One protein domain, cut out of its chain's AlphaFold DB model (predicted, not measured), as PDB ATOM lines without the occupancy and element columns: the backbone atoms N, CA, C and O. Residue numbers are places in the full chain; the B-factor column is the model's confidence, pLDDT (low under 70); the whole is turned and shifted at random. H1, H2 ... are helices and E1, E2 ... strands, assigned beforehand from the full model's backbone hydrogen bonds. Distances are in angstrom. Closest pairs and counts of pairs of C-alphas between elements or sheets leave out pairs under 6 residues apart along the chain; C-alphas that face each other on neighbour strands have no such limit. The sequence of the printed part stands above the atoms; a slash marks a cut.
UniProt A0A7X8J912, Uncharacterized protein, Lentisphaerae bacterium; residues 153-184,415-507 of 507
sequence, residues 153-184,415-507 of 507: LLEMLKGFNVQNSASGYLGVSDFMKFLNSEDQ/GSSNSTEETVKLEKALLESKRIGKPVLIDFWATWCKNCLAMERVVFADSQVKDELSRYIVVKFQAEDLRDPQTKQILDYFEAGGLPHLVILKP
ATOM      1  N   LEU A 153     -55.445 -32.297  13.653       76.75
ATOM      2  CA  LEU A 153     -54.332 -31.828  14.476       76.75
ATOM      3  C   LEU A 153     -53.300 -31.001  13.681       76.75
ATOM      4  O   LEU A 153     -52.838 -29.970  14.166       76.75
ATOM      5  N   LEU A 154     -52.958 -31.406  12.450       77.44
ATOM      6  CA  LEU A 154     -52.006 -30.680  11.591       77.44
ATOM      7  C   LEU A 154     -52.503 -29.271  11.257       77.44
ATOM      8  O   LEU A 154     -51.716 -28.335  11.129       77.44
ATOM      9  N   GLU A 155     -53.816 -29.102  11.127       78.38
ATOM     10  CA  GLU A 155     -54.421 -27.798  10.885       78.38
ATOM     11  C   GLU A 155     -54.376 -26.906  12.132       78.38
ATOM     12  O   GLU A 155     -54.104 -25.710  12.029       78.38
ATOM     13  N   MET A 156     -54.526 -27.489  13.326       79.94
ATOM     14  CA  MET A 156     -54.331 -26.767  14.584       79.94
ATOM     15  C   MET A 156     -52.879 -26.327  14.784       79.94
ATOM     16  O   MET A 156     -52.663 -25.198  15.226       79.94
ATOM     17  N   LEU A 157     -51.913 -27.183  14.430       84.31
ATOM     18  CA  LEU A 157     -50.476 -26.914  14.540       84.31
ATOM     19  C   LEU A 157     -50.014 -25.752  13.657       84.31
ATOM     20  O   LEU A 157     -49.209 -24.945  14.104       84.31
ATOM     21  N   LYS A 158     -50.597 -25.582  12.461       83.56
ATOM     22  CA  LYS A 158     -50.338 -24.408  11.601       83.56
ATOM     23  C   LYS A 158     -50.682 -23.074  12.268       83.56
ATOM     24  O   LYS A 158     -50.203 -22.034  11.831       83.56
ATOM     25  N   GLY A 159     -51.536 -23.091  13.290       82.25
ATOM     26  CA  GLY A 159     -51.885 -21.915  14.078       82.25
ATOM     27  C   GLY A 159     -50.918 -21.610  15.222       82.25
ATOM     28  O   GLY A 159     -51.271 -20.780  16.047       82.25
ATOM     29  N   PHE A 160     -49.776 -22.293  15.309       85.25
ATOM     30  CA  PHE A 160     -48.720 -22.050  16.288       85.25
ATOM     31  C   PHE A 160     -47.417 -21.720  15.570       85.25
ATOM     32  O   PHE A 160     -47.132 -22.265  14.505       85.25
ATOM     33  N   ASN A 161     -46.598 -20.866  16.181       84.12
ATOM     34  CA  ASN A 161     -45.237 -20.639  15.715       84.12
ATOM     35  C   ASN A 161     -44.263 -21.539  16.489       84.12
ATOM     36  O   ASN A 161     -44.305 -21.588  17.723       84.12
ATOM     37  N   VAL A 162     -43.385 -22.237  15.768       84.62
ATOM     38  CA  VAL A 162     -42.307 -23.031  16.364       84.62
ATOM     39  C   VAL A 162     -41.218 -22.067  16.820       84.62
ATOM     40  O   VAL A 162     -40.571 -21.426  16.002       84.62
ATOM     41  N   GLN A 163     -41.044 -21.935  18.132       80.88
ATOM     42  CA  GLN A 163     -40.052 -21.042  18.727       80.88
ATOM     43  C   GLN A 163     -38.677 -21.672  18.869       80.88
ATOM     44  O   GLN A 163     -37.680 -20.977  18.760       80.88
ATOM     45  N   ASN A 164     -38.618 -22.956  19.205       81.31
ATOM     46  CA  ASN A 164     -37.348 -23.641  19.378       81.31
ATOM     47  C   ASN A 164     -37.525 -25.124  19.074       81.31
ATOM     48  O   ASN A 164     -38.571 -25.697  19.395       81.31
ATOM     49  N   SER A 165     -36.509 -25.740  18.479       82.00
ATOM     50  CA  SER A 165     -36.466 -27.179  18.230       82.00
ATOM     51  C   SER A 165     -35.061 -27.710  18.493       82.00
ATOM     52  O   SER A 165     -34.069 -27.126  18.059       82.00
ATOM     53  N   ALA A 166     -34.965 -28.814  19.227       77.94
ATOM     54  CA  ALA A 166     -33.703 -29.473  19.527       77.94
ATOM     55  C   ALA A 166     -33.845 -30.989  19.390       77.94
ATOM     56  O   ALA A 166     -34.870 -31.567  19.742       77.94
ATOM     57  N   SER A 167     -32.797 -31.655  18.900       73.06
ATOM     58  CA  SER A 167     -32.765 -33.114  18.753       73.06
ATOM     59  C   SER A 167     -31.570 -33.725  19.480       73.06
ATOM     60  O   SER A 167     -30.481 -33.152  19.513       73.06
ATOM     61  N   GLY A 168     -31.773 -34.915  20.044       67.50
ATOM     62  CA  GLY A 168     -30.757 -35.644  20.794       67.50
ATOM     63  C   GLY A 168     -30.680 -35.262  22.274       67.50
ATOM     64  O   GLY A 168     -31.472 -34.484  22.796       67.50
ATOM     65  N   TYR A 169     -29.727 -35.873  22.978       71.44
ATOM     66  CA  TYR A 169     -29.549 -35.673  24.416       71.44
ATOM     67  C   TYR A 169     -29.114 -34.234  24.738       71.44
ATOM     68  O   TYR A 169     -28.055 -33.801  24.284       71.44
ATOM     69  N   LEU A 170     -29.875 -33.533  25.584       73.69
ATOM     70  CA  LEU A 170     -29.478 -32.254  26.179       73.69
ATOM     71  C   LEU A 170     -29.183 -32.441  27.666       73.69
ATOM     72  O   LEU A 170     -30.017 -32.963  28.395       73.69
ATOM     73  N   GLY A 171     -28.016 -31.994  28.133       72.38
ATOM     74  CA  GLY A 171     -27.725 -31.929  29.568       72.38
ATOM     75  C   GLY A 171     -28.481 -30.783  30.255       72.38
ATOM     76  O   GLY A 171     -28.995 -29.893  29.585       72.38
ATOM     77  N   VAL A 172     -28.501 -30.757  31.594       80.81
ATOM     78  CA  VAL A 172     -29.240 -29.752  32.399       80.81
ATOM     79  C   VAL A 172     -28.939 -28.314  31.959       80.81
ATOM     80  O   VAL A 172     -29.855 -27.533  31.715       80.81
ATOM     81  N   SER A 173     -27.662 -27.962  31.789       76.69
ATOM     82  CA  SER A 173     -27.258 -26.612  31.380       76.69
ATOM     83  C   SER A 173     -27.728 -26.236  29.975       76.69
ATOM     84  O   SER A 173     -28.059 -25.079  29.733       76.69
ATOM     85  N   ASP A 174     -27.734 -27.189  29.045       76.62
ATOM     86  CA  ASP A 174     -28.109 -26.935  27.652       76.62
ATOM     87  C   ASP A 174     -29.628 -26.962  27.479       76.62
ATOM     88  O   ASP A 174     -30.169 -26.167  26.718       76.62
ATOM     89  N   PHE A 175     -30.328 -27.770  28.277       84.88
ATOM     90  CA  PHE A 175     -31.783 -27.746  28.375       84.88
ATOM     91  C   PHE A 175     -32.288 -26.422  28.966       84.88
ATOM     92  O   PHE A 175     -33.203 -25.811  28.424       84.88
ATOM     93  N   MET A 176     -31.643 -25.907  30.018       85.38
ATOM     94  CA  MET A 176     -31.979 -24.590  30.575       85.38
ATOM     95  C   MET A 176     -31.738 -23.451  29.579       85.38
ATOM     96  O   MET A 176     -32.496 -22.481  29.569       85.38
ATOM     97  N   LYS A 177     -30.712 -23.563  28.723       82.56
ATOM     98  CA  LYS A 177     -30.513 -22.625  27.608       82.56
ATOM     99  C   LYS A 177     -31.605 -22.772  26.562       82.56
ATOM    100  O   LYS A 177     -32.137 -21.755  26.160       82.56
ATOM    101  N   PHE A 178     -31.968 -23.994  26.179       84.44
ATOM    102  CA  PHE A 178     -33.054 -24.263  25.235       84.44
ATOM    103  C   PHE A 178     -34.398 -23.669  25.697       84.44
ATOM    104  O   PHE A 178     -35.119 -23.087  24.891       84.44
ATOM    105  N   LEU A 179     -34.714 -23.749  26.996       86.94
ATOM    106  CA  LEU A 179     -35.915 -23.118  27.557       86.94
ATOM    107  C   LEU A 179     -35.844 -21.584  27.516       86.94
ATOM    108  O   LEU A 179     -36.845 -20.926  27.247       86.94
ATOM    109  N   ASN A 180     -34.674 -21.010  27.797       79.19
ATOM    110  CA  ASN A 180     -34.495 -19.561  27.930       79.19
ATOM    111  C   ASN A 180     -34.074 -18.844  26.648       79.19
ATOM    112  O   ASN A 180     -34.060 -17.615  26.615       79.19
ATOM    113  N   SER A 181     -33.717 -19.582  25.603       61.12
ATOM    114  CA  SER A 181     -33.331 -19.009  24.327       61.12
ATOM    115  C   SER A 181     -34.572 -18.656  23.516       61.12
ATOM    116  O   SER A 181     -35.225 -19.536  22.958       61.12
ATOM    117  N   GLU A 182     -34.847 -17.358  23.400       49.72
ATOM    118  CA  GLU A 182     -35.156 -16.801  22.083       49.72
ATOM    119  C   GLU A 182     -33.943 -17.101  21.183       49.72
ATOM    120  O   GLU A 182     -32.824 -16.723  21.533       49.72
ATOM    121  N   ASP A 183     -34.165 -17.901  20.136       45.28
ATOM    122  CA  ASP A 183     -33.263 -18.213  19.017       45.28
ATOM    123  C   ASP A 183     -31.756 -18.183  19.346       45.28
ATOM    124  O   ASP A 183     -31.040 -17.211  19.117       45.28
ATOM    125  N   GLN A 184     -31.239 -19.290  19.886       40.28
ATOM    126  CA  GLN A 184     -29.795 -19.531  19.975       40.28
ATOM    127  C   GLN A 184     -29.343 -20.392  18.798       40.28
ATOM    128  O   GLN A 184     -28.863 -21.513  18.972       40.28
ATOM    129  N   GLY A 415     -43.291 -51.057  23.993       36.69
ATOM    130  CA  GLY A 415     -44.250 -50.236  24.715       36.69
ATOM    131  C   GLY A 415     -45.405 -49.933  23.765       36.69
ATOM    132  O   GLY A 415     -45.262 -49.123  22.854       36.69
ATOM    133  N   SER A 416     -46.543 -50.608  23.937       38.44
ATOM    134  CA  SER A 416     -47.788 -50.243  23.252       38.44
ATOM    135  C   SER A 416     -48.194 -48.835  23.700       38.44
ATOM    136  O   SER A 416     -48.734 -48.658  24.789       38.44
ATOM    137  N   SER A 417     -47.896 -47.819  22.886       46.28
ATOM    138  CA  SER A 417     -48.524 -46.505  23.010       46.28
ATOM    139  C   SER A 417     -49.694 -46.453  22.039       46.28
ATOM    140  O   SER A 417     -49.500 -46.637  20.835       46.28
ATOM    141  N   ASN A 418     -50.901 -46.191  22.533       62.75
ATOM    142  CA  ASN A 418     -52.030 -45.864  21.672       62.75
ATOM    143  C   ASN A 418     -51.753 -44.503  21.011       62.75
ATOM    144  O   ASN A 418     -51.942 -43.465  21.640       62.75
ATOM    145  N   SER A 419     -51.340 -44.486  19.740       62.66
ATOM    146  CA  SER A 419     -51.059 -43.255  18.972       62.66
ATOM    147  C   SER A 419     -52.230 -42.260  18.983       62.66
ATOM    148  O   SER A 419     -52.042 -41.041  19.010       62.66
ATOM    149  N   THR A 420     -53.459 -42.775  19.059       69.25
ATOM    150  CA  THR A 420     -54.678 -41.975  19.226       69.25
ATOM    151  C   THR A 420     -54.727 -41.245  20.574       69.25
ATOM    152  O   THR A 420     -55.157 -40.096  20.633       69.25
ATOM    153  N   GLU A 421     -54.268 -41.868  21.660       75.50
ATOM    154  CA  GLU A 421     -54.235 -41.256  22.994       75.50
ATOM    155  C   GLU A 421     -53.200 -40.126  23.064       75.50
ATOM    156  O   GLU A 421     -53.505 -39.031  23.545       75.50
ATOM    157  N   GLU A 422     -52.015 -40.353  22.496       79.94
ATOM    158  CA  GLU A 422     -50.944 -39.353  22.407       79.94
ATOM    159  C   GLU A 422     -51.368 -38.141  21.563       79.94
ATOM    160  O   GLU A 422     -51.164 -36.988  21.955       79.94
ATOM    161  N   THR A 423     -52.064 -38.386  20.451       80.94
ATOM    162  CA  THR A 423     -52.624 -37.334  19.589       80.94
ATOM    163  C   THR A 423     -53.684 -36.502  20.322       80.94
ATOM    164  O   THR A 423     -53.637 -35.272  20.288       80.94
ATOM    165  N   VAL A 424     -54.600 -37.145  21.055       81.50
ATOM    166  CA  VAL A 424     -55.639 -36.455  21.847       81.50
ATOM    167  C   VAL A 424     -55.028 -35.632  22.986       81.50
ATOM    168  O   VAL A 424     -55.504 -34.538  23.303       81.50
ATOM    169  N   LYS A 425     -53.970 -36.135  23.624       84.56
ATOM    170  CA  LYS A 425     -53.245 -35.419  24.680       84.56
ATOM    171  C   LYS A 425     -52.578 -34.153  24.142       84.56
ATOM    172  O   LYS A 425     -52.683 -33.100  24.775       84.56
ATOM    173  N   LEU A 426     -51.955 -34.241  22.967       86.75
ATOM    174  CA  LEU A 426     -51.368 -33.093  22.283       86.75
ATOM    175  C   LEU A 426     -52.441 -32.074  21.876       86.75
ATOM    176  O   LEU A 426     -52.291 -30.887  22.156       86.75
ATOM    177  N   GLU A 427     -53.562 -32.523  21.310       86.00
ATOM    178  CA  GLU A 427     -54.681 -31.651  20.937       86.00
ATOM    179  C   GLU A 427     -55.200 -30.832  22.129       86.00
ATOM    180  O   GLU A 427     -55.325 -29.606  22.050       86.00
ATOM    181  N   LYS A 428     -55.435 -31.490  23.274       84.81
ATOM    182  CA  LYS A 428     -55.887 -30.827  24.508       84.81
ATOM    183  C   LYS A 428     -54.901 -29.761  24.985       84.81
ATOM    184  O   LYS A 428     -55.327 -28.686  25.404       84.81
ATOM    185  N   ALA A 429     -53.602 -30.038  24.912       87.62
ATOM    186  CA  ALA A 429     -52.570 -29.091  25.319       87.62
ATOM    187  C   ALA A 429     -52.507 -27.857  24.405       87.62
ATOM    188  O   ALA A 429     -52.355 -26.740  24.898       87.62
ATOM    189  N   LEU A 430     -52.682 -28.038  23.093       88.88
ATOM    190  CA  LEU A 430     -52.752 -26.930  22.135       88.88
ATOM    191  C   LEU A 430     -53.989 -26.053  22.388       88.88
ATOM    192  O   LEU A 430     -53.892 -24.825  22.401       88.88
ATOM    193  N   LEU A 431     -55.151 -26.657  22.648       86.88
ATOM    194  CA  LEU A 431     -56.358 -25.895  22.990       86.88
ATOM    195  C   LEU A 431     -56.167 -25.074  24.268       86.88
ATOM    196  O   LEU A 431     -56.530 -23.899  24.306       86.88
ATOM    197  N   GLU A 432     -55.559 -25.666  25.295       87.44
ATOM    198  CA  GLU A 432     -55.282 -24.973  26.552       87.44
ATOM    199  C   GLU A 432     -54.263 -23.837  26.384       87.44
ATOM    200  O   GLU A 432     -54.446 -22.739  26.916       87.44
ATOM    201  N   SER A 433     -53.230 -24.057  25.570       90.62
ATOM    202  CA  SER A 433     -52.246 -23.035  25.216       90.62
ATOM    203  C   SER A 433     -52.891 -21.811  24.578       90.62
ATOM    204  O   SER A 433     -52.644 -20.696  25.036       90.62
ATOM    205  N   LYS A 434     -53.798 -21.995  23.609       87.69
ATOM    206  CA  LYS A 434     -54.532 -20.878  22.987       87.69
ATOM    207  C   LYS A 434     -55.431 -20.125  23.964       87.69
ATOM    208  O   LYS A 434     -55.649 -18.929  23.792       87.69
ATOM    209  N   ARG A 435     -55.961 -20.799  24.989       86.62
ATOM    210  CA  ARG A 435     -56.815 -20.168  26.006       86.62
ATOM    211  C   ARG A 435     -56.032 -19.332  27.012       86.62
ATOM    212  O   ARG A 435     -56.511 -18.274  27.407       86.62
ATOM    213  N   ILE A 436     -54.877 -19.824  27.457       88.75
ATOM    214  CA  ILE A 436     -54.093 -19.205  28.540       88.75
ATOM    215  C   ILE A 436     -52.951 -18.331  27.989       88.75
ATOM    216  O   ILE A 436     -52.416 -17.488  28.702       88.75
ATOM    217  N   GLY A 437     -52.575 -18.500  26.718       84.94
ATOM    218  CA  GLY A 437     -51.429 -17.824  26.101       84.94
ATOM    219  C   GLY A 437     -50.077 -18.362  26.581       84.94
ATOM    220  O   GLY A 437     -49.064 -17.675  26.465       84.94
ATOM    221  N   LYS A 438     -50.041 -19.572  27.158       88.06
ATOM    222  CA  LYS A 438     -48.801 -20.227  27.609       88.06
ATOM    223  C   LYS A 438     -48.167 -21.052  26.483       88.06
ATOM    224  O   LYS A 438     -48.905 -21.771  25.812       88.06
ATOM    225  N   PRO A 439     -46.836 -21.022  26.303       90.81
ATOM    226  CA  PRO A 439     -46.151 -21.864  25.322       90.81
ATOM    227  C   PRO A 439     -46.292 -23.361  25.646       90.81
ATOM    228  O   PRO A 439     -46.352 -23.743  26.816       90.81
ATOM    229  N   VAL A 440     -46.310 -24.211  24.618       92.31
ATOM    230  CA  VAL A 440     -46.323 -25.679  24.743       92.31
ATOM    231  C   VAL A 440     -44.917 -26.210  24.503       92.31
ATOM    232  O   VAL A 440     -44.318 -25.888  23.486       92.31
ATOM    233  N   LEU A 441     -44.400 -27.033  25.410       92.88
ATOM    234  CA  LEU A 441     -43.181 -27.810  25.191       92.88
ATOM    235  C   LEU A 441     -43.578 -29.246  24.860       92.88
ATOM    236  O   LEU A 441     -44.184 -29.910  25.696       92.88
ATOM    237  N   ILE A 442     -43.212 -29.731  23.681       92.44
ATOM    238  CA  ILE A 442     -43.419 -31.115  23.260       92.44
ATOM    239  C   ILE A 442     -42.095 -31.868  23.392       92.44
ATOM    240  O   ILE A 442     -41.091 -31.445  22.828       92.44
ATOM    241  N   ASP A 443     -42.107 -32.976  24.128       91.25
ATOM    242  CA  ASP A 443     -41.013 -33.940  24.262       91.25
ATOM    243  C   ASP A 443     -41.395 -35.233  23.539       91.25
ATOM    244  O   ASP A 443     -42.189 -36.032  24.048       91.25
ATOM    245  N   PHE A 444     -40.871 -35.406  22.325       88.75
ATOM    246  CA  PHE A 444     -40.994 -36.637  21.556       88.75
ATOM    247  C   PHE A 444     -39.998 -37.662  22.092       88.75
ATOM    248  O   PHE A 444     -38.780 -37.484  21.985       88.75
ATOM    249  N   TRP A 445     -40.514 -38.766  22.624       85.88
ATOM    250  CA  TRP A 445     -39.710 -39.795  23.277       85.88
ATOM    251  C   TRP A 445     -40.205 -41.205  22.939       85.88
ATOM    252  O   TRP A 445     -41.297 -41.378  22.413       85.88
ATOM    253  N   ALA A 446     -39.409 -42.229  23.242       76.25
ATOM    254  CA  ALA A 446     -39.802 -43.632  23.084       76.25
ATOM    255  C   ALA A 446     -39.139 -44.506  24.154       76.25
ATOM    256  O   ALA A 446     -38.100 -44.122  24.701       76.25
ATOM    257  N   THR A 447     -39.675 -45.699  24.431       69.31
ATOM    258  CA  THR A 447     -39.066 -46.574  25.451       69.31
ATOM    259  C   THR A 447     -37.718 -47.166  25.010       69.31
ATOM    260  O   THR A 447     -36.814 -47.290  25.837       69.31
ATOM    261  N   TRP A 448     -37.507 -47.409  23.709       63.34
ATOM    262  CA  TRP A 448     -36.198 -47.798  23.151       63.34
ATOM    263  C   TRP A 448     -35.173 -46.653  23.150       63.34
ATOM    264  O   TRP A 448     -33.973 -46.869  22.950       63.34
ATOM    265  N   CYS A 449     -35.610 -45.413  23.368       72.38
ATOM    266  CA  CYS A 449     -34.741 -44.253  23.290       72.38
ATOM    267  C   CYS A 449     -33.933 -44.073  24.588       72.38
ATOM    268  O   CYS A 449     -34.346 -43.398  25.534       72.38
ATOM    269  N   LYS A 450     -32.714 -44.629  24.616       67.88
ATOM    270  CA  LYS A 450     -31.787 -44.513  25.764       67.88
ATOM    271  C   LYS A 450     -31.524 -43.064  26.182       67.88
ATOM    272  O   LYS A 450     -31.468 -42.776  27.376       67.88
ATOM    273  N   ASN A 451     -31.384 -42.159  25.213       69.38
ATOM    274  CA  ASN A 451     -31.161 -40.735  25.474       69.38
ATOM    275  C   ASN A 451     -32.381 -40.081  26.135       69.38
ATOM    276  O   ASN A 451     -32.208 -39.301  27.066       69.38
ATOM    277  N   CYS A 452     -33.596 -40.460  25.731       78.25
ATOM    278  CA  CYS A 452     -34.840 -39.994  26.338       78.25
ATOM    279  C   CYS A 452     -34.927 -40.432  27.806       78.25
ATOM    280  O   CYS A 452     -35.126 -39.614  28.701       78.25
ATOM    281  N   LEU A 453     -34.663 -41.716  28.079       74.44
ATOM    282  CA  LEU A 453     -34.646 -42.253  29.445       74.44
ATOM    283  C   LEU A 453     -33.549 -41.617  30.313       74.44
ATOM    284  O   LEU A 453     -33.725 -41.449  31.520       74.44
ATOM    285  N   ALA A 454     -32.400 -41.277  29.726       70.81
ATOM    286  CA  ALA A 454     -31.330 -40.580  30.431       70.81
ATOM    287  C   ALA A 454     -31.726 -39.137  30.784       70.81
ATOM    288  O   ALA A 454     -31.480 -38.701  31.909       70.81
ATOM    289  N   MET A 455     -32.369 -38.414  29.860       79.94
ATOM    290  CA  MET A 455     -32.910 -37.079  30.134       79.94
ATOM    291  C   MET A 455     -33.992 -37.129  31.210       79.94
ATOM    292  O   MET A 455     -33.998 -36.276  32.091       79.94
ATOM    293  N   GLU A 456     -34.826 -38.170  31.231       83.50
ATOM    294  CA  GLU A 456     -35.845 -38.338  32.269       83.50
ATOM    295  C   GLU A 456     -35.267 -38.416  33.677       83.50
ATOM    296  O   GLU A 456     -35.716 -37.728  34.593       83.50
ATOM    297  N   ARG A 457     -34.230 -39.237  33.854       75.62
ATOM    298  CA  ARG A 457     -33.635 -39.470  35.175       75.62
ATOM    299  C   ARG A 457     -32.773 -38.315  35.662       75.62
ATOM    300  O   ARG A 457     -32.591 -38.180  36.868       75.62
ATOM    301  N   VAL A 458     -32.188 -37.547  34.745       77.88
ATOM    302  CA  VAL A 458     -31.175 -36.534  35.076       77.88
ATOM    303  C   VAL A 458     -31.719 -35.123  34.897       77.88
ATOM    304  O   VAL A 458     -31.637 -34.317  35.814       77.88
ATOM    305  N   VAL A 459     -32.278 -34.819  33.728       86.06
ATOM    306  CA  VAL A 459     -32.635 -33.456  33.312       86.06
ATOM    307  C   VAL A 459     -34.010 -33.078  33.837       86.06
ATOM    308  O   VAL A 459     -34.139 -32.097  34.558       86.06
ATOM    309  N   PHE A 460     -35.026 -33.892  33.554       86.94
ATOM    310  CA  PHE A 460     -36.389 -33.644  34.031       86.94
ATOM    311  C   PHE A 460     -36.542 -33.866  35.545       86.94
ATOM    312  O   PHE A 460     -37.510 -33.403  36.148       86.94
ATOM    313  N   ALA A 461     -35.583 -34.546  36.181       86.19
ATOM    314  CA  ALA A 461     -35.534 -34.720  37.628       86.19
ATOM    315  C   ALA A 461     -34.973 -33.494  38.377       86.19
ATOM    316  O   ALA A 461     -35.303 -33.329  39.558       86.19
ATOM    317  N   ASP A 462     -34.175 -32.654  37.707       91.56
ATOM    318  CA  ASP A 462     -33.497 -31.489  38.283       91.56
ATOM    319  C   ASP A 462     -34.491 -30.418  38.769       91.56
ATOM    320  O   ASP A 462     -35.518 -30.154  38.139       91.56
ATOM    321  N   SER A 463     -34.204 -29.801  39.918       89.94
ATOM    322  CA  SER A 463     -35.101 -28.815  40.532       89.94
ATOM    323  C   SER A 463     -35.198 -27.516  39.732       89.94
ATOM    324  O   SER A 463     -36.293 -26.983  39.596       89.94
ATOM    325  N   GLN A 464     -34.087 -27.029  39.166       90.12
ATOM    326  CA  GLN A 464     -34.083 -25.790  38.380       90.12
ATOM    327  C   GLN A 464     -34.899 -25.964  37.099       90.12
ATOM    328  O   GLN A 464     -35.652 -25.076  36.707       90.12
ATOM    329  N   VAL A 465     -34.786 -27.141  36.481       89.75
ATOM    330  CA  VAL A 465     -35.553 -27.497  35.287       89.75
ATOM    331  C   VAL A 465     -37.049 -27.568  35.597       89.75
ATOM    332  O   VAL A 465     -37.850 -27.006  34.856       89.75
ATOM    333  N   LYS A 466     -37.448 -28.202  36.705       89.94
ATOM    334  CA  LYS A 466     -38.864 -28.292  37.110       89.94
ATOM    335  C   LYS A 466     -39.501 -26.928  37.350       89.94
ATOM    336  O   LYS A 466     -40.628 -26.706  36.905       89.94
ATOM    337  N   ASP A 467     -38.783 -26.032  38.022       90.56
ATOM    338  CA  ASP A 467     -39.263 -24.675  38.284       90.56
ATOM    339  C   ASP A 467     -39.491 -23.921  36.970       90.56
ATOM    340  O   ASP A 467     -40.532 -23.290  36.780       90.56
ATOM    341  N   GLU A 468     -38.573 -24.060  36.017       89.19
ATOM    342  CA  GLU A 468     -38.667 -23.391  34.723       89.19
ATOM    343  C   GLU A 468     -39.766 -23.970  33.821       89.19
ATOM    344  O   GLU A 468     -40.480 -23.233  33.130       89.19
ATOM    345  N   LEU A 469     -39.966 -25.289  33.872       91.12
ATOM    346  CA  LEU A 469     -41.015 -25.983  33.127       91.12
ATOM    347  C   LEU A 469     -42.428 -25.545  33.534       91.12
ATOM    348  O   LEU A 469     -43.347 -25.672  32.729       91.12
ATOM    349  N   SER A 470     -42.616 -24.952  34.721       87.69
ATOM    350  CA  SER A 470     -43.911 -24.405  35.163       87.69
ATOM    351  C   SER A 470     -44.454 -23.272  34.267       87.69
ATOM    352  O   SER A 470     -45.661 -22.978  34.262       87.69
ATOM    353  N   ARG A 471     -43.574 -22.643  33.472       89.50
ATOM    354  CA  ARG A 471     -43.932 -21.619  32.479       89.50
ATOM    355  C   ARG A 471     -44.534 -22.209  31.199       89.50
ATOM    356  O   ARG A 471     -45.177 -21.473  30.454       89.50
ATOM    357  N   TYR A 472     -44.369 -23.512  30.969       90.69
ATOM    358  CA  TYR A 472     -44.788 -24.209  29.755       90.69
ATOM    359  C   TYR A 472     -45.917 -25.199  30.051       90.69
ATOM    360  O   TYR A 472     -46.065 -25.709  31.162       90.69
ATOM    361  N   ILE A 473     -46.707 -25.508  29.029       91.12
ATOM    362  CA  ILE A 473     -47.567 -26.689  29.016       91.12
ATOM    363  C   ILE A 473     -46.720 -27.829  28.453       91.12
ATOM    364  O   ILE A 473     -46.428 -27.851  27.260       91.12
ATOM    365  N   VAL A 474     -46.274 -28.744  29.313       91.19
ATOM    366  CA  VAL A 474     -45.379 -29.838  28.914       91.19
ATOM    367  C   VAL A 474     -46.191 -31.032  28.418       91.19
ATOM    368  O   VAL A 474     -47.008 -31.591  29.148       91.19
ATOM    369  N   VAL A 475     -45.936 -31.447  27.181       91.31
ATOM    370  CA  VAL A 475     -46.539 -32.608  26.531       91.31
ATOM    371  C   VAL A 475     -45.446 -33.609  26.219       91.31
ATOM    372  O   VAL A 475     -44.614 -33.389  25.349       91.31
ATOM    373  N   LYS A 476     -45.483 -34.747  26.899       87.81
ATOM    374  CA  LYS A 476     -44.715 -35.914  26.474       87.81
ATOM    375  C   LYS A 476     -45.501 -36.663  25.424       87.81
ATOM    376  O   LYS A 476     -46.591 -37.129  25.763       87.81
ATOM    377  N   PHE A 477     -44.945 -36.734  24.220       87.56
ATOM    378  CA  PHE A 477     -45.505 -37.441  23.081       87.56
ATOM    379  C   PHE A 477     -44.700 -38.719  22.842       87.56
ATOM    380  O   PHE A 477     -43.516 -38.663  22.498       87.56
ATOM    381  N   GLN A 478     -45.317 -39.875  23.057       85.38
ATOM    382  CA  GLN A 478     -44.655 -41.158  22.844       85.38
ATOM    383  C   GLN A 478     -44.642 -41.508  21.348       85.38
ATOM    384  O   GLN A 478     -45.651 -41.879  20.763       85.38
ATOM    385  N   ALA A 479     -43.474 -41.385  20.723       81.38
ATOM    386  CA  ALA A 479     -43.231 -41.631  19.305       81.38
ATOM    387  C   ALA A 479     -42.521 -42.979  19.086       81.38
ATOM    388  O   ALA A 479     -41.446 -43.058  18.493       81.38
ATOM    389  N   GLU A 480     -43.095 -44.048  19.637       75.88
ATOM    390  CA  GLU A 480     -42.453 -45.364  19.671       75.88
ATOM    391  C   GLU A 480     -42.616 -46.161  18.371       75.88
ATOM    392  O   GLU A 480     -41.645 -46.778  17.925       75.88
ATOM    393  N   ASP A 481     -43.797 -46.096  17.739       68.06
ATOM    394  CA  ASP A 481     -44.086 -46.755  16.460       68.06
ATOM    395  C   ASP A 481     -44.061 -45.760  15.288       68.06
ATOM    396  O   ASP A 481     -44.998 -45.001  15.055       68.06
ATOM    397  N   LEU A 482     -42.982 -45.791  14.502       62.56
ATOM    398  CA  LEU A 482     -42.817 -44.959  13.300       62.56
ATOM    399  C   LEU A 482     -43.611 -45.469  12.081       62.56
ATOM    400  O   LEU A 482     -43.579 -44.842  11.019       62.56
ATOM    401  N   ARG A 483     -44.281 -46.624  12.199       57.81
ATOM    402  CA  ARG A 483     -45.168 -47.178  11.162       57.81
ATOM    403  C   ARG A 483     -46.596 -46.669  11.320       57.81
ATOM    404  O   ARG A 483     -47.351 -46.716  10.352       57.81
ATOM    405  N   ASP A 484     -46.945 -46.165  12.506       66.75
ATOM    406  CA  ASP A 484     -48.213 -45.489  12.740       66.75
ATOM    407  C   ASP A 484     -48.274 -44.197  11.895       66.75
ATOM    408  O   ASP A 484     -47.419 -43.312  12.040       66.75
ATOM    409  N   PRO A 485     -49.266 -44.060  10.994       67.06
ATOM    410  CA  PRO A 485     -49.342 -42.918  10.092       67.06
ATOM    411  C   PRO A 485     -49.475 -41.573  10.815       67.06
ATOM    412  O   PRO A 485     -48.954 -40.578  10.319       67.06
ATOM    413  N   GLN A 486     -50.145 -41.525  11.974       72.69
ATOM    414  CA  GLN A 486     -50.360 -40.280  12.723       72.69
ATOM    415  C   GLN A 486     -49.064 -39.803  13.382       72.69
ATOM    416  O   GLN A 486     -48.665 -38.652  13.218       72.69
ATOM    417  N   THR A 487     -48.362 -40.714  14.052       75.88
ATOM    418  CA  THR A 487     -47.057 -40.482  14.681       75.88
ATOM    419  C   THR A 487     -46.036 -40.021  13.647       75.88
ATOM    420  O   THR A 487     -45.370 -39.003  13.838       75.88
ATOM    421  N   LYS A 488     -45.959 -40.714  12.503       73.75
ATOM    422  CA  LYS A 488     -45.047 -40.352  11.414       73.75
ATOM    423  C   LYS A 488     -45.361 -38.977  10.822       73.75
ATOM    424  O   LYS A 488     -44.444 -38.186  10.640       73.75
ATOM    425  N   GLN A 489     -46.635 -38.665  10.576       78.75
ATOM    426  CA  GLN A 489     -47.043 -37.350  10.063       78.75
ATOM    427  C   GLN A 489     -46.655 -36.204  11.008       78.75
ATOM    428  O   GLN A 489     -46.211 -35.157  10.542       78.75
ATOM    429  N   ILE A 490     -46.806 -36.393  12.323       82.19
ATOM    430  CA  ILE A 490     -46.440 -35.381  13.324       82.19
ATOM    431  C   ILE A 490     -44.917 -35.200  13.380       82.19
ATOM    432  O   ILE A 490     -44.438 -34.068  13.397       82.19
ATOM    433  N   LEU A 491     -44.150 -36.294  13.368       77.81
ATOM    434  CA  LEU A 491     -42.687 -36.220  13.343       77.81
ATOM    435  C   LEU A 491     -42.164 -35.563  12.062       77.81
ATOM    436  O   LEU A 491     -41.278 -34.715  12.137       77.81
ATOM    437  N   ASP A 492     -42.729 -35.912  10.905       74.31
ATOM    438  CA  ASP A 492     -42.365 -35.311   9.620       74.31
ATOM    439  C   ASP A 492     -42.698 -33.805   9.601       74.31
ATOM    440  O   ASP A 492     -41.912 -33.019   9.076       74.31
ATOM    441  N   TYR A 493     -43.808 -33.378  10.223       80.12
ATOM    442  CA  TYR A 493     -44.180 -31.959  10.335       80.12
ATOM    443  C   TYR A 493     -43.165 -31.126  11.128       80.12
ATOM    444  O   TYR A 493     -42.894 -29.984  10.764       80.12
ATOM    445  N   PHE A 494     -42.596 -31.689  12.194       78.56
ATOM    446  CA  PHE A 494     -41.564 -31.027  13.000       78.56
ATOM    447  C   PHE A 494     -40.135 -31.303  12.516       78.56
ATOM    448  O   PHE A 494     -39.183 -30.923  13.194       78.56
ATOM    449  N   GLU A 495     -39.971 -31.972  11.368       72.12
ATOM    450  CA  GLU A 495     -38.671 -32.405  10.835       72.12
ATOM    451  C   GLU A 495     -37.853 -33.230  11.856       72.12
ATOM    452  O   GLU A 495     -36.617 -33.214  11.894       72.12
ATOM    453  N   ALA A 496     -38.553 -33.992  12.701       70.25
ATOM    454  CA  ALA A 496     -37.984 -34.763  13.796       70.25
ATOM    455  C   ALA A 496     -37.305 -36.044  13.278       70.25
ATOM    456  O   ALA A 496     -37.868 -37.136  13.280       70.25
ATOM    457  N   GLY A 497     -36.049 -35.915  12.840       58.66
ATOM    458  CA  GLY A 497     -35.255 -37.021  12.291       58.66
ATOM    459  C   GLY A 497     -34.749 -38.057  13.309       58.66
ATOM    460  O   GLY A 497     -34.097 -39.020  12.910       58.66
ATOM    461  N   GLY A 498     -34.997 -37.877  14.609       66.69
ATOM    462  CA  GLY A 498     -34.573 -38.804  15.662       66.69
ATOM    463  C   GLY A 498     -35.035 -38.379  17.057       66.69
ATOM    464  O   GLY A 498     -35.392 -37.224  17.260       66.69
ATOM    465  N   LEU A 499     -35.013 -39.316  18.010       73.56
ATOM    466  CA  LEU A 499     -35.463 -39.105  19.392       73.56
ATOM    467  C   LEU A 499     -34.277 -39.027  20.382       73.56
ATOM    468  O   LEU A 499     -33.267 -39.715  20.181       73.56
ATOM    469  N   PRO A 500     -34.379 -38.252  21.481       77.81
ATOM    470  CA  PRO A 500     -35.482 -37.346  21.801       77.81
ATOM    471  C   PRO A 500     -35.510 -36.147  20.853       77.81
ATOM    472  O   PRO A 500     -34.467 -35.725  20.348       77.81
ATOM    473  N   HIS A 501     -36.701 -35.609  20.621       83.00
ATOM    474  CA  HIS A 501     -36.886 -34.359  19.892       83.00
ATOM    475  C   HIS A 501     -37.763 -33.434  20.730       83.00
ATOM    476  O   HIS A 501     -38.818 -33.841  21.203       83.00
ATOM    477  N   LEU A 502     -37.314 -32.205  20.946       86.94
ATOM    478  CA  LEU A 502     -37.978 -31.222  21.791       86.94
ATOM    479  C   LEU A 502     -38.414 -30.045  20.941       86.94
ATOM    480  O   LEU A 502     -37.600 -29.508  20.198       86.94
ATOM    481  N   VAL A 503     -39.667 -29.618  21.081       88.50
ATOM    482  CA  VAL A 503     -40.232 -28.496  20.319       88.50
ATOM    483  C   VAL A 503     -40.981 -27.554  21.249       88.50
ATOM    484  O   VAL A 503     -41.816 -27.993  22.034       88.50
ATOM    485  N   ILE A 504     -40.722 -26.252  21.148       89.81
ATOM    486  CA  ILE A 504     -41.486 -25.212  21.843       89.81
ATOM    487  C   ILE A 504     -42.415 -24.531  20.840       89.81
ATOM    488  O   ILE A 504     -41.959 -23.964  19.850       89.81
ATOM    489  N   LEU A 505     -43.714 -24.546  21.121       89.06
ATOM    490  CA  LEU A 505     -44.750 -23.872  20.345       89.06
ATOM    491  C   LEU A 505     -45.280 -22.658  21.101       89.06
ATOM    492  O   LEU A 505     -45.565 -22.744  22.298       89.06
ATOM    493  N   LYS A 506     -45.478 -21.544  20.392       87.06
ATOM    494  CA  LYS A 506     -46.221 -20.384  20.900       87.06
ATOM    495  C   LYS A 506     -47.546 -20.203  20.142       87.06
ATOM    496  O   LYS A 506     -47.523 -20.307  18.912       87.06
ATOM    497  N   PRO A 507     -48.667 -20.005  20.865       81.94
ATOM    498  CA  PRO A 507     -49.995 -19.801  20.284       81.94
ATOM    499  C   PRO A 507     -50.153 -18.460  19.570       81.94
ATOM    500  O   PRO A 507     -49.365 -17.529  19.862       81.94
TER     501      PRO A 507
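What this domain is: This is residues 153 to 184 and 415 to 507 of the 507 residues of an uncharacterized protein of Lentisphaerae bacterium (UniProt A0A7X8J912). A twisted sheet of four strands forms the core, with helices over both faces: the long H3 covers E2 and E3 on one face, while H2, with H5 side by side with it, covers E1 and E4 on the other. H1 and H6 both pack on H3. The printed part has 125 residues with six named helices and four named strands, in the order H1 E1 H2 H3 E2 H4 H5 E3 H6 E4. The mixed sheet runs E1, E4, E2, E3; the class is mixed, helices and strands. The whole is compact, with a radius of gyration of the C-alphas of 13.7 A and spans of 35 by 34 by 22 A.

Where its parts are: H1, residues 153 to 157, begins at C-alpha 153, (-54.332, -31.828, 14.476). E1, residues 161 to 167, is 17.9 A long, and H2 holds residues 172 to 180. Beyond the cut, H3, residues 419 to 436, is 26.1 A long and starts at C-alpha 419, (-51.059, -43.255, 18.972). E2 is residues 440 to 445, H4 residues 450 to 458, H5 residues 463 to 469. E3, residues 473 to 478, is 16.0 A long, and H6 is residues 485 to 493. E4, residues 501 to 506, is 16.8 A long and ends at C-alpha 506, (-46.221, -20.384, 20.900).

How they stand to each other: E1 and E4 are antiparallel at 166 degrees, with N 163 and O 504 at 2.8 A. E4 and E2 are antiparallel at 165 degrees, with N 442 and O 503 at 2.8 A. E2 and E3 are parallel at 21 degrees, with N 443 and O 475 at 2.8 A; E2, H4, H5 and E3 form a strand-helix-strand unit, two parallel neighbour strands with helices between, its crossover right-handed. H3 is on the sheet at a height of 8.7 A, along the strands; its closest C-alphas to E3 are those of Glu 422 and Phe 477, 5.8 A. H2 is on the opposite face at a height of 10.8 A, also along the strands. H2 touches H5 at a shallow tilt of 25 degrees, the same way, closest at C-alphas Met 176 and Val 465, 6.6 A. H3 touches H1 with residues 423 to 430 alone, closest at C-alphas Glu 427 and Leu 153, 6.5 A. H3 touches H6 with residues 419 to 423 alone, closest at C-alphas Ser 419 and Thr 487, 6.5 A. H4 only grazes the sheet with residues 451 to 456, and H6 with residues 487 to 491. In the six helices every O i to N i+4 pair is within hydrogen-bond range.

The domain as a whole: The farthest C-alphas, Ser 463 and Pro 485, are 36.4 A apart. Residues 185 to 414 are not printed; C-alphas 184 and 415 are 34.3 A apart across the cut. Of the links that are printed whole, none is long. Mean pLDDT of the printed part is 78.9; 22 residues are under 70, among them 181 to 184, 415 to 420 and 481 to 485.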